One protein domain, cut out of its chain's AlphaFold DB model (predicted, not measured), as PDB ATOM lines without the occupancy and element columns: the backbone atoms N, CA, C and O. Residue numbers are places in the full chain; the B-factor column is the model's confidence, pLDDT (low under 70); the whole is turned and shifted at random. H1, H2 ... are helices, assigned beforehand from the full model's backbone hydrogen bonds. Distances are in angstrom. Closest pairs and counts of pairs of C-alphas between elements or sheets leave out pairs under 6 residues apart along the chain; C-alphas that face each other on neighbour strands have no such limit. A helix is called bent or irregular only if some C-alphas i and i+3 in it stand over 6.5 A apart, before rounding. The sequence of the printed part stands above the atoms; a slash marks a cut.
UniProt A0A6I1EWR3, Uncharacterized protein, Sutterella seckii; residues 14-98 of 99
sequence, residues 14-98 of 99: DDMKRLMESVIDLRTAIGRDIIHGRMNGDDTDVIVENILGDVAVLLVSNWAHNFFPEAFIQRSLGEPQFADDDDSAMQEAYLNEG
ATOM      1  N   ASP A  14     -37.802  22.629  -0.204       89.44
ATOM      2  CA  ASP A  14     -39.206  22.656  -0.614       89.44
ATOM      3  C   ASP A  14     -39.372  23.210  -2.023       89.44
ATOM      4  O   ASP A  14     -40.213  22.704  -2.764       89.44
ATOM      5  N   ASP A  15     -38.515  24.147  -2.437       87.12
ATOM      6  CA  ASP A  15     -38.427  24.515  -3.846       87.12
ATOM      7  C   ASP A  15     -38.107  23.253  -4.658       87.12
ATOM      8  O   ASP A  15     -38.842  22.906  -5.575       87.12
ATOM      9  N   MET A  16     -37.050  22.507  -4.312       88.19
ATOM     10  CA  MET A  16     -36.653  21.327  -5.100       88.19
ATOM     11  C   MET A  16     -37.767  20.275  -5.206       88.19
ATOM     12  O   MET A  16     -37.896  19.626  -6.243       88.19
ATOM     13  N   LYS A  17     -38.600  20.119  -4.169       88.06
ATOM     14  CA  LYS A  17     -39.794  19.260  -4.227       88.06
ATOM     15  C   LYS A  17     -40.815  19.767  -5.238       88.06
ATOM     16  O   LYS A  17     -41.275  18.974  -6.051       88.06
ATOM     17  N   ARG A  18     -41.101  21.071  -5.242       82.50
ATOM     18  CA  ARG A  18     -42.016  21.681  -6.218       82.50
ATOM     19  C   ARG A  18     -41.514  21.512  -7.649       82.50
ATOM     20  O   ARG A  18     -42.316  21.202  -8.518       82.50
ATOM     21  N   LEU A  19     -40.201  21.629  -7.890       84.94
ATOM     22  CA  LEU A  19     -39.630  21.342  -9.215       84.94
ATOM     23  C   LEU A  19     -39.924  19.909  -9.657       84.94
ATOM     24  O   LEU A  19     -40.314  19.685 -10.797       84.94
ATOM     25  N   MET A  20     -39.727  18.938  -8.760       84.62
ATOM     26  CA  MET A  20     -39.998  17.529  -9.057       84.62
ATOM     27  C   MET A  20     -41.488  17.270  -9.294       84.62
ATOM     28  O   MET A  20     -41.826  16.467 -10.158       84.62
ATOM     29  N   GLU A  21     -42.374  17.948  -8.566       82.06
ATOM     30  CA  GLU A  21     -43.820  17.877  -8.797       82.06
ATOM     31  C   GLU A  21     -44.190  18.446 -10.177       82.06
ATOM     32  O   GLU A  21     -44.949  17.810 -10.900       82.06
ATOM     33  N   SER A  22     -43.575  19.554 -10.613       77.81
ATOM     34  CA  SER A  22     -43.800  20.131 -11.952       77.81
ATOM     35  C   SER A  22     -43.377  19.217 -13.113       77.81
ATOM     36  O   SER A  22     -43.861  19.377 -14.231       77.81
ATOM     37  N   VAL A  23     -42.504  18.229 -12.875       81.31
ATOM     38  CA  VAL A  23     -42.160  17.206 -13.884       81.31
ATOM     39  C   VAL A  23     -43.351  16.279 -14.174       81.31
ATOM     40  O   VAL A  23     -43.444  15.729 -15.270       81.31
ATOM     41  N   ILE A  24     -44.279  16.109 -13.226       78.81
ATOM     42  CA  ILE A  24     -45.489  15.299 -13.437       78.81
ATOM     43  C   ILE A  24     -46.384  15.968 -14.485       78.81
ATOM     44  O   ILE A  24     -46.811  15.300 -15.425       78.81
ATOM     45  N   ASP A  25     -46.588  17.281 -14.372       78.31
ATOM     46  CA  ASP A  25     -47.368  18.058 -15.342       78.31
ATOM     47  C   ASP A  25     -46.712  18.038 -16.731       78.31
ATOM     48  O   ASP A  25     -47.399  17.943 -17.749       78.31
ATOM     49  N   LEU A  26     -45.375  18.016 -16.777       85.06
ATOM     50  CA  LEU A  26     -44.620  17.916 -18.025       85.06
ATOM     51  C   LEU A  26     -44.871  16.596 -18.763       85.06
ATOM     52  O   LEU A  26     -44.937  16.589 -19.987       85.06
ATOM     53  N   ARG A  27     -45.052  15.476 -18.047       86.62
ATOM     54  CA  ARG A  27     -45.416  14.202 -18.691       86.62
ATOM     55  C   ARG A  27     -46.727  14.345 -19.461       86.62
ATOM     56  O   ARG A  27     -46.833  13.812 -20.563       86.62
ATOM     57  N   THR A  28     -47.716  15.006 -18.865       86.00
ATOM     58  CA  THR A  28     -49.028  15.181 -19.490       86.00
ATOM     59  C   THR A  28     -48.929  16.048 -20.736       86.00
ATOM     60  O   THR A  28     -49.431  15.656 -21.785       86.00
ATOM     61  N   ALA A  29     -48.220  17.171 -20.632       88.19
ATOM     62  CA  ALA A  29     -48.016  18.108 -21.730       88.19
ATOM     63  C   ALA A  29     -47.314  17.439 -22.934       88.19
ATOM     64  O   ALA A  29     -47.870  17.387 -24.027       88.19
ATOM     65  N   ILE A  30     -46.204  16.731 -22.681       91.25
ATOM     66  CA  ILE A  30     -45.472  15.962 -23.705       91.25
ATOM     67  C   ILE A  30     -46.349  14.895 -24.372       91.25
ATOM     68  O   ILE A  30     -46.233  14.642 -25.569       91.25
ATOM     69  N   GLY A  31     -47.209  14.218 -23.606       91.75
ATOM     70  CA  GLY A  31     -48.121  13.227 -24.172       91.75
ATOM     71  C   GLY A  31     -49.099  13.836 -25.169       91.75
ATOM     72  O   GLY A  31     -49.314  13.263 -26.237       91.75
ATOM     73  N   ARG A  32     -49.639  15.017 -24.846       91.31
ATOM     74  CA  ARG A  32     -50.534  15.764 -25.735       91.31
ATOM     75  C   ARG A  32     -49.816  16.207 -27.002       91.31
ATOM     76  O   ARG A  32     -50.334  15.919 -28.073       91.31
ATOM     77  N   ASP A  33     -48.601  16.747 -26.901       93.56
ATOM     78  CA  ASP A  33     -47.784  17.119 -28.070       93.56
ATOM     79  C   ASP A  33     -47.569  15.946 -29.036       93.56
ATOM     80  O   ASP A  33     -47.690  16.083 -30.254       93.56
ATOM     81  N   ILE A  34     -47.263  14.764 -28.492       95.00
ATOM     82  CA  ILE A  34     -47.039  13.558 -29.296       95.00
ATOM     83  C   ILE A  34     -48.329  13.117 -29.991       95.00
ATOM     84  O   ILE A  34     -48.291  12.737 -31.163       95.00
ATOM     85  N   ILE A  35     -49.460  13.114 -29.283       94.06
ATOM     86  CA  ILE A  35     -50.751  12.689 -29.840       94.06
ATOM     87  C   ILE A  35     -51.212  13.679 -30.904       94.06
ATOM     88  O   ILE A  35     -51.542  13.259 -32.014       94.06
ATOM     89  N   HIS A  36     -51.160  14.970 -30.589       93.75
ATOM     90  CA  HIS A  36     -51.532  16.058 -31.484       93.75
ATOM     91  C   HIS A  36     -50.731  16.000 -32.783       93.75
ATOM     92  O   HIS A  36     -51.306  15.848 -33.863       93.75
ATOM     93  N   GLY A  37     -49.400  15.946 -32.678       93.56
ATOM     94  CA  GLY A  37     -48.537  15.858 -33.850       93.56
ATOM     95  C   GLY A  37     -48.768  14.592 -34.676       93.56
ATOM     96  O   GLY A  37     -48.795  14.639 -35.905       93.56
ATOM     97  N   ARG A  38     -49.030  13.445 -34.033       94.00
ATOM     98  CA  ARG A  38     -49.379  12.204 -34.750       94.00
ATOM     99  C   ARG A  38     -50.702  12.314 -35.502       94.00
ATOM    100  O   ARG A  38     -50.804  11.768 -36.599       94.00
ATOM    101  N   MET A  39     -51.707  12.962 -34.920       92.56
ATOM    102  CA  MET A  39     -53.023  13.106 -35.544       92.56
ATOM    103  C   MET A  39     -53.016  14.120 -36.688       92.56
ATOM    104  O   MET A  39     -53.690  13.895 -37.694       92.56
ATOM    105  N   ASN A  40     -52.202  15.167 -36.570       91.00
ATOM    106  CA  ASN A  40     -52.042  16.192 -37.599       91.00
ATOM    107  C   ASN A  40     -51.036  15.814 -38.691       91.00
ATOM    108  O   ASN A  40     -50.996  16.448 -39.744       91.00
ATOM    109  N   GLY A  41     -50.291  14.722 -38.492       94.38
ATOM    110  CA  GLY A  41     -49.272  14.275 -39.437       94.38
ATOM    111  C   GLY A  41     -48.052  15.191 -39.446       94.38
ATOM    112  O   GLY A  41     -47.418  15.342 -40.489       94.38
ATOM    113  N   ASP A  42     -47.750  15.800 -38.300       95.12
ATOM    114  CA  ASP A  42     -46.611  16.686 -38.125       95.12
ATOM    115  C   ASP A  42     -45.293  15.920 -38.251       95.12
ATOM    116  O   ASP A  42     -45.157  14.755 -37.854       95.12
ATOM    117  N   ASP A  43     -44.285  16.608 -38.783       96.50
ATOM    118  CA  ASP A  43     -42.930  16.083 -38.828       96.50
ATOM    119  C   ASP A  43     -42.383  15.890 -37.409       96.50
ATOM    120  O   ASP A  43     -42.668  16.656 -36.487       96.50
ATOM    121  N   THR A  44     -41.519  14.886 -37.236       94.75
ATOM    122  CA  THR A  44     -40.892  14.600 -35.934       94.75
ATOM    123  C   THR A  44     -40.180  15.821 -35.353       94.75
ATOM    124  O   THR A  44     -40.242  16.032 -34.146       94.75
ATOM    125  N   ASP A  45     -39.557  16.645 -36.196       95.75
ATOM    126  CA  ASP A  45     -38.875  17.864 -35.755       95.75
ATOM    127  C   ASP A  45     -39.853  18.874 -35.130       95.75
ATOM    128  O   ASP A  45     -39.524  19.491 -34.122       95.75
ATOM    129  N   VAL A  46     -41.079  18.992 -35.653       94.44
ATOM    130  CA  VAL A  46     -42.117  19.878 -35.093       94.44
ATOM    131  C   VAL A  46     -42.571  19.378 -33.722       94.44
ATOM    132  O   VAL A  46     -42.640  20.157 -32.774       94.44
ATOM    133  N   ILE A  47     -42.801  18.069 -33.592       95.06
ATOM    134  CA  ILE A  47     -43.178  17.446 -32.314       95.06
ATOM    135  C   ILE A  47     -42.080  17.667 -31.265       95.06
ATOM    136  O   ILE A  47     -42.365  17.995 -30.116       95.06
ATOM    137  N   VAL A  48     -40.811  17.512 -31.659       94.56
ATOM    138  CA  VAL A  48     -39.666  17.750 -30.772       94.56
ATOM    139  C   VAL A  48     -39.597  19.213 -30.329       94.56
ATOM    140  O   VAL A  48     -39.371  19.461 -29.146       94.56
ATOM    141  N   GLU A  49     -39.802  20.172 -31.231       95.00
ATOM    142  CA  GLU A  49     -39.795  21.598 -30.882       95.00
ATOM    143  C   GLU A  49     -40.932  21.971 -29.917       95.00
ATOM    144  O   GLU A  49     -40.684  22.715 -28.966       95.00
ATOM    145  N   ASN A  50     -42.136  21.406 -30.080       91.12
ATOM    146  CA  ASN A  50     -43.243  21.610 -29.132       91.12
ATOM    147  C   ASN A  50     -42.874  21.096 -27.730       91.12
ATOM    148  O   ASN A  50     -42.900  21.862 -26.764       91.12
ATOM    149  N   ILE A  51     -42.355  19.865 -27.646       92.62
ATOM    150  CA  ILE A  51     -41.890  19.265 -26.386       92.62
ATOM    151  C   ILE A  51     -40.803  20.122 -25.724       92.62
ATOM    152  O   ILE A  51     -40.802  20.322 -24.506       92.62
ATOM    153  N   LEU A  52     -39.839  20.624 -26.501       92.38
ATOM    154  CA  LEU A  52     -38.782  21.492 -25.979       92.38
ATOM    155  C   LEU A  52     -39.337  22.838 -25.494       92.38
ATOM    156  O   LEU A  52     -38.852  23.362 -24.484       92.38
ATOM    157  N   GLY A  53     -40.354  23.372 -26.169       89.44
ATOM    158  CA  GLY A  53     -41.118  24.536 -25.729       89.44
ATOM    159  C   GLY A  53     -41.744  24.315 -24.353       89.44
ATOM    160  O   GLY A  53     -41.519  25.114 -23.437       89.44
ATOM    161  N   ASP A  54     -42.421  23.187 -24.171       88.62
ATOM    162  CA  ASP A  54     -43.070  22.811 -22.915       88.62
ATOM    163  C   ASP A  54     -42.070  22.644 -21.774       88.62
ATOM    164  O   ASP A  54     -42.256  23.189 -20.680       88.62
ATOM    165  N   VAL A  55     -40.941  21.986 -22.041       88.00
ATOM    166  CA  VAL A  55     -39.818  21.869 -21.100       88.00
ATOM    167  C   VAL A  55     -39.297  23.254 -20.692       88.00
ATOM    168  O   VAL A  55     -39.085  23.514 -19.503       88.00
ATOM    169  N   ALA A  56     -39.089  24.160 -21.651       86.81
ATOM    170  CA  ALA A  56     -38.572  25.502 -21.387       86.81
ATOM    171  C   ALA A  56     -39.558  26.361 -20.572       86.81
ATOM    172  O   ALA A  56     -39.149  27.150 -19.711       86.81
ATOM    173  N   VAL A  57     -40.861  26.198 -20.797       82.75
ATOM    174  CA  VAL A  57     -41.898  26.898 -20.035       82.75
ATOM    175  C   VAL A  57     -42.028  26.313 -18.625       82.75
ATOM    176  O   VAL A  57     -41.835  27.045 -17.647       82.75
ATOM    177  N   LEU A  58     -42.293  25.009 -18.497       77.50
ATOM    178  CA  LEU A  58     -42.573  24.366 -17.206       77.50
ATOM    179  C   LEU A  58     -41.353  24.295 -16.294       77.50
ATOM    180  O   LEU A  58     -41.459  24.618 -15.113       77.50
ATOM    181  N   LEU A  59     -40.198  23.861 -16.804       81.62
ATOM    182  CA  LEU A  59     -39.040  23.622 -15.939       81.62
ATOM    183  C   LEU A  59     -38.172  24.852 -15.763       81.62
ATOM    184  O   LEU A  59     -37.592  25.023 -14.699       81.62
ATOM    185  N   VAL A  60     -38.047  25.694 -16.788       82.31
ATOM    186  CA  VAL A  60     -37.122  26.830 -16.721       82.31
ATOM    187  C   VAL A  60     -37.861  28.101 -16.330       82.31
ATOM    188  O   VAL A  60     -37.482  28.734 -15.346       82.31
ATOM    189  N   SER A  61     -38.933  28.463 -17.038       87.12
ATOM    190  CA  SER A  61     -39.614  29.744 -16.804       87.12
ATOM    191  C   SER A  61     -40.426  29.760 -15.509       87.12
ATOM    192  O   SER A  61     -40.249  30.673 -14.702       87.12
ATOM    193  N   ASN A  62     -41.259  28.747 -15.250       86.44
ATOM    194  CA  ASN A  62     -42.044  28.689 -14.008       86.44
ATOM    195  C   ASN A  62     -41.163  28.535 -12.770       86.44
ATOM    196  O   ASN A  62     -41.423  29.141 -11.732       86.44
ATOM    197  N   TRP A  63     -40.092  27.754 -12.884       86.19
ATOM    198  CA  TRP A  63     -39.119  27.622 -11.812       86.19
ATOM    199  C   TRP A  63     -38.410  28.945 -11.526       86.19
ATOM    200  O   TRP A  63     -38.345  29.378 -10.376       86.19
ATOM    201  N   ALA A  64     -37.920  29.620 -12.569       87.56
ATOM    202  CA  ALA A  64     -37.249  30.906 -12.436       87.56
ATOM    203  C   ALA A  64     -38.187  32.003 -11.911       87.56
ATOM    204  O   ALA A  64     -37.730  32.865 -11.159       87.56
ATOM    205  N   HIS A  65     -39.487  31.949 -12.227       88.94
ATOM    206  CA  HIS A  65     -40.497  32.873 -11.702       88.94
ATOM    207  C   HIS A  65     -40.539  32.888 -10.167       88.94
ATOM    208  O   HIS A  65     -40.686  33.956  -9.581       88.94
ATOM    209  N   ASN A  66     -40.314  31.748  -9.502       85.44
ATOM    210  CA  ASN A  66     -40.284  31.686  -8.033       85.44
ATOM    211  C   ASN A  66     -39.175  32.555  -7.413       85.44
ATOM    212  O   ASN A  66     -39.286  32.975  -6.262       85.44
ATOM    213  N   PHE A  67     -38.111  32.836  -8.169       86.94
ATOM    214  CA  PHE A  67     -36.957  33.612  -7.710       86.94
ATOM    215  C   PHE A  67     -36.892  35.009  -8.334       86.94
ATOM    216  O   PHE A  67     -36.384  35.947  -7.718       86.94
ATOM    217  N   PHE A  68     -37.400  35.153  -9.558       88.69
ATOM    218  CA  PHE A  68     -37.324  36.366 -10.369       88.69
ATOM    219  C   PHE A  68     -38.674  36.651 -11.057       88.69
ATOM    220  O   PHE A  68     -38.750  36.646 -12.288       88.69
ATOM    221  N   PRO A  69     -39.748  36.923 -10.294       89.12
ATOM    222  CA  PRO A  69     -41.111  37.002 -10.831       89.12
ATOM    223  C   PRO A  69     -41.333  38.163 -11.809       89.12
ATOM    224  O   PRO A  69     -42.209  38.100 -12.660       89.12
ATOM    225  N   GLU A  70     -40.517  39.213 -11.721       89.31
ATOM    226  CA  GLU A  70     -40.532  40.363 -12.639       89.31
ATOM    227  C   GLU A  70     -39.920  40.024 -14.015       89.31
ATOM    228  O   GLU A  70     -40.165  40.720 -14.998       89.31
ATOM    229  N   ALA A  71     -39.073  38.987 -14.086       87.56
ATOM    230  CA  ALA A  71     -38.309  38.630 -15.284       87.56
ATOM    231  C   ALA A  71     -38.880  37.418 -16.033       87.56
ATOM    232  O   ALA A  71     -38.597  37.243 -17.218       87.56
ATOM    233  N   PHE A  72     -39.676  36.590 -15.359       88.81
ATOM    234  CA  PHE A  72     -40.277  35.382 -15.919       88.81
ATOM    235  C   PHE A  72     -41.771  35.392 -15.637       88.81
ATOM    236  O   PHE A  72     -42.179  35.792 -14.556       88.81
ATOM    237  N   ILE A  73     -42.590  34.944 -16.584       83.62
ATOM    238  CA  ILE A  73     -44.042  34.838 -16.406       83.62
ATOM    239  C   ILE A  73     -44.369  33.374 -16.132       83.62
ATOM    240  O   ILE A  73     -44.001  32.513 -16.929       83.62
ATOM    241  N   GLN A  74     -45.065  33.103 -15.028       83.69
ATOM    242  CA  GLN A  74     -45.583  31.768 -14.745       83.69
ATOM    243  C   GLN A  74     -46.708  31.415 -15.726       83.69
ATOM    244  O   GLN A  74     -47.604  32.225 -15.964       83.69
ATOM    245  N   ARG A  75     -46.672  30.203 -16.281       79.81
ATOM    246  CA  ARG A  75     -47.683  29.671 -17.203       79.81
ATOM    247  C   ARG A  75     -48.132  28.282 -16.768       79.81
ATOM    248  O   ARG A  75     -47.317  27.477 -16.332       79.81
ATOM    249  N   SER A  76     -49.420  28.000 -16.901       71.75
ATOM    250  CA  SER A  76     -49.957  26.646 -16.752       71.75
ATOM    251  C   SER A  76     -49.938  25.949 -18.111       71.75
ATOM    252  O   SER A  76     -50.314  26.574 -19.097       71.75
ATOM    253  N   LEU A  77     -49.540  24.675 -18.157       66.94
ATOM    254  CA  LEU A  77     -49.741  23.798 -19.325       66.94
ATOM    255  C   LEU A  77     -50.931  22.843 -19.137       66.94
ATOM    256  O   LEU A  77     -51.174  21.962 -19.954       66.94
ATOM    257  N   GLY A  78     -51.683  23.007 -18.043       64.75
ATOM    258  CA  GLY A  78     -52.959  22.316 -17.853       64.75
ATOM    259  C   GLY A  78     -54.103  22.920 -18.676       64.75
ATOM    260  O   GLY A  78     -55.199  22.366 -18.678       64.75
ATOM    261  N   GLU A  79     -53.865  24.053 -19.338       65.75
ATOM    262  CA  GLU A  79     -54.810  24.701 -20.249       65.75
ATOM    263  C   GLU A  79     -54.613  24.199 -21.690       65.75
ATOM    264  O   GLU A  79     -53.534  23.692 -22.003       65.75
ATOM    265  N   PRO A  80     -55.635  24.333 -22.557       64.50
ATOM    266  CA  PRO A  80     -55.505  24.062 -23.985       64.50
ATOM    267  C   PRO A  80     -54.284  24.774 -24.585       64.50
ATOM    268  O   PRO A  80     -54.140  25.993 -24.461       64.50
ATOM    269  N   GLN A  81     -53.406  24.000 -25.212       73.69
ATOM    270  CA  GLN A  81     -52.184  24.455 -25.872       73.69
ATOM    271  C   GLN A  81     -52.382  24.622 -27.381       73.69
ATOM    272  O   GLN A  81     -51.736  25.467 -28.008       73.69
ATOM    273  N   PHE A  82     -53.320  23.865 -27.947       82.88
ATOM    274  CA  PHE A  82     -53.646  23.875 -29.365       82.88
ATOM    275  C   PHE A  82     -55.085  24.341 -29.599       82.88
ATOM    276  O   PHE A  82     -55.955  24.229 -28.739       82.88
ATOM    277  N   ALA A  83     -55.340  24.913 -30.777       84.69
ATOM    278  CA  ALA A  83     -56.644  25.496 -31.106       84.69
ATOM    279  C   ALA A  83     -57.775  24.453 -31.206       84.69
ATOM    280  O   ALA A  83     -58.946  24.807 -31.097       84.69
ATOM    281  N   ASP A  84     -57.409  23.197 -31.432       85.81
ATOM    282  CA  ASP A  84     -58.252  22.017 -31.611       85.81
ATOM    283  C   ASP A  84     -58.232  21.085 -30.391       85.81
ATOM    284  O   ASP A  84     -58.810  20.004 -30.443       85.81
ATOM    285  N   ASP A  85     -57.629  21.486 -29.268       86.19
ATOM    286  CA  ASP A  85     -57.638  20.662 -28.054       86.19
ATOM    287  C   ASP A  85     -59.062  20.341 -27.582       86.19
ATOM    288  O   ASP A  85     -59.305  19.253 -27.068       86.19
ATOM    289  N   ASP A  86     -60.017  21.250 -27.787       88.12
ATOM    290  CA  ASP A  86     -61.425  21.052 -27.422       88.12
ATOM    291  C   ASP A  86     -62.211  20.203 -28.446       88.12
ATOM    292  O   ASP A  86     -63.379  19.866 -28.210       88.12
ATOM    293  N   ASP A  87     -61.601  19.821 -29.574       92.69
ATOM    294  CA  ASP A  87     -62.251  18.970 -30.567       92.69
ATOM    295  C   ASP A  87     -62.497  17.575 -29.987       92.69
ATOM    296  O   ASP A  87     -61.633  16.945 -29.374       92.69
ATOM    297  N   SER A  88     -63.694  17.029 -30.229       93.12
ATOM    298  CA  SER A  88     -64.095  15.744 -29.637       93.12
ATOM    299  C   SER A  88     -63.162  14.590 -30.018       93.12
ATOM    300  O   SER A  88     -62.959  13.684 -29.216       93.12
ATOM    301  N   ALA A  89     -62.574  14.640 -31.218       93.19
ATOM    302  CA  ALA A  89     -61.601  13.650 -31.673       93.19
ATOM    303  C   ALA A  89     -60.254  13.759 -30.933       93.19
ATOM    304  O   ALA A  89     -59.667  12.724 -30.621       93.19
ATOM    305  N   MET A  90     -59.788  14.977 -30.619       92.62
ATOM    306  CA  MET A  90     -58.578  15.184 -29.811       92.62
ATOM    307  C   MET A  90     -58.792  14.711 -28.378       92.62
ATOM    308  O   MET A  90     -58.005  13.923 -27.860       92.62
ATOM    309  N   GLN A  91     -59.905  15.113 -27.762       92.62
ATOM    310  CA  GLN A  91     -60.246  14.705 -26.399       92.62
ATOM    311  C   GLN A  91     -60.333  13.180 -26.260       92.62
ATOM    312  O   GLN A  91     -59.807  12.608 -25.305       92.62
ATOM    313  N   GLU A  92     -60.956  12.500 -27.229       94.19
ATOM    314  CA  GLU A  92     -61.010  11.037 -27.255       94.19
ATOM    315  C   GLU A  92     -59.613  10.411 -27.397       94.19
ATOM    316  O   GLU A  92     -59.313   9.425 -26.721       94.19
ATOM    317  N   ALA A  93     -58.738  10.980 -28.228       93.62
ATOM    318  CA  ALA A  93     -57.375  10.487 -28.392       93.62
ATOM    319  C   ALA A  93     -56.537  10.637 -27.113       93.62
ATOM    320  O   ALA A  93     -55.882   9.674 -26.705       93.62
ATOM    321  N   TYR A  94     -56.614  11.788 -26.439       92.06
ATOM    322  CA  TYR A  94     -55.957  12.014 -25.150       92.06
ATOM    323  C   TYR A  94     -56.427  11.002 -24.100       92.06
ATOM    324  O   TYR A  94     -55.609  10.284 -23.519       92.06
ATOM    325  N   LEU A  95     -57.745  10.831 -23.948       92.25
ATOM    326  CA  LEU A  95     -58.332   9.852 -23.029       92.25
ATOM    327  C   LEU A  95     -57.885   8.412 -23.330       92.25
ATOM    328  O   LEU A  95     -57.557   7.666 -22.406       92.25
ATOM    329  N   ASN A  96     -57.853   8.021 -24.606       94.19
ATOM    330  CA  ASN A  96     -57.475   6.671 -25.028       94.19
ATOM    331  C   ASN A  96     -55.996   6.349 -24.767       94.19
ATOM    332  O   ASN A  96     -55.662   5.191 -24.509       94.19
ATOM    333  N   GLU A  97     -55.116   7.350 -24.816       92.00
ATOM    334  CA  GLU A  97     -53.683   7.187 -24.537       92.00
ATOM    335  C   GLU A  97     -53.293   7.562 -23.086       92.00
ATOM    336  O   GLU A  97     -52.165   7.300 -22.660       92.00
ATOM    337  N   GLY A  98     -54.236   8.080 -22.288       88.44
ATOM    338  CA  GLY A  98     -54.073   8.346 -20.854       88.44
ATOM    339  C   GLY A  98     -53.484   9.722 -20.515       88.44
ATOM    340  O   GLY A  98     -52.635   9.805 -19.615       88.44
TER     341      GLY A  98
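This is residues 14 to 98 of the 99 residues of an uncharacterized protein of Sutterella seckii (UniProt A0A6I1EWR3). The main body is a long helical hairpin, H1 and H2 side by side. From its open end a long stretch without named elements, residues 66 to 87, folds back along the hairpin to a short third helix, H3, which packs at a steep tilt on H1 near the hairpin's closed end. The printed part has 85 residues, with three named helices in the order H1, H2, H3 and no named strand, and its class is all helix. The whole is only just compact, close to loose, with a radius of gyration of the C-alphas of 14.0 A. Its outline is elongated, 39 by 23 by 19 A, and H1 and H2 run along the longest axis.

H1 takes residues 14 to 40, from C-alpha 14 at (-39.206, 22.656, -0.614) to C-alpha 40 at (-52.042, 16.192, -37.599), and measures 39.7 A from first to last C-alpha. After a tight link of 3 residues, H2 takes residues 44 to 65 and measures 30.4 A, ending at C-alpha 65 at (-40.497, 32.873, -11.702). H2 is neither bent nor irregular, but only just: C-alphas 59 and 62 are 6.2 A apart. After a long link of 22 residues, H3 takes residues 88 to 97, measures 14.4 A and ends at C-alpha 97 at (-53.683, 7.187, -24.537).

H1 and H2 form a helical hairpin. They touch, with 19 pairs of C-alphas within 8 A, and the closest C-alphas are those of Ile 30 and Ile 51, 5.6 A apart. Their lines stand at a shallow tilt of 23 degrees, and they run opposite ways. H1 also touches H3, with residues 31 to 36 of H1 alone, and the closest C-alphas are those of Arg 32 and Tyr 94, 6.6 A apart. H1 and H3 stand at a steep tilt of 58 degrees and run opposite ways. H2 and H3 are apart. In H3 every O i to N i+4 pair is within hydrogen-bond range, while in H1 20 of 23 such pairs are and in H2 16 of 18.

The two C-alphas farthest apart are those of Asp 14 and Gly 41, at 41.0 A, and the first and last printed C-alphas, of Asp 14 and Gly 98, are 28.9 A apart. The printed part has no cut. The C-alphas of residues 66 to 87, the long link from H2 to H3, lie 5 to 22 A from the mean of the C-alphas. The mean pLDDT of the printed part is 87.4, and residues 77 to 80 in that link are under 70.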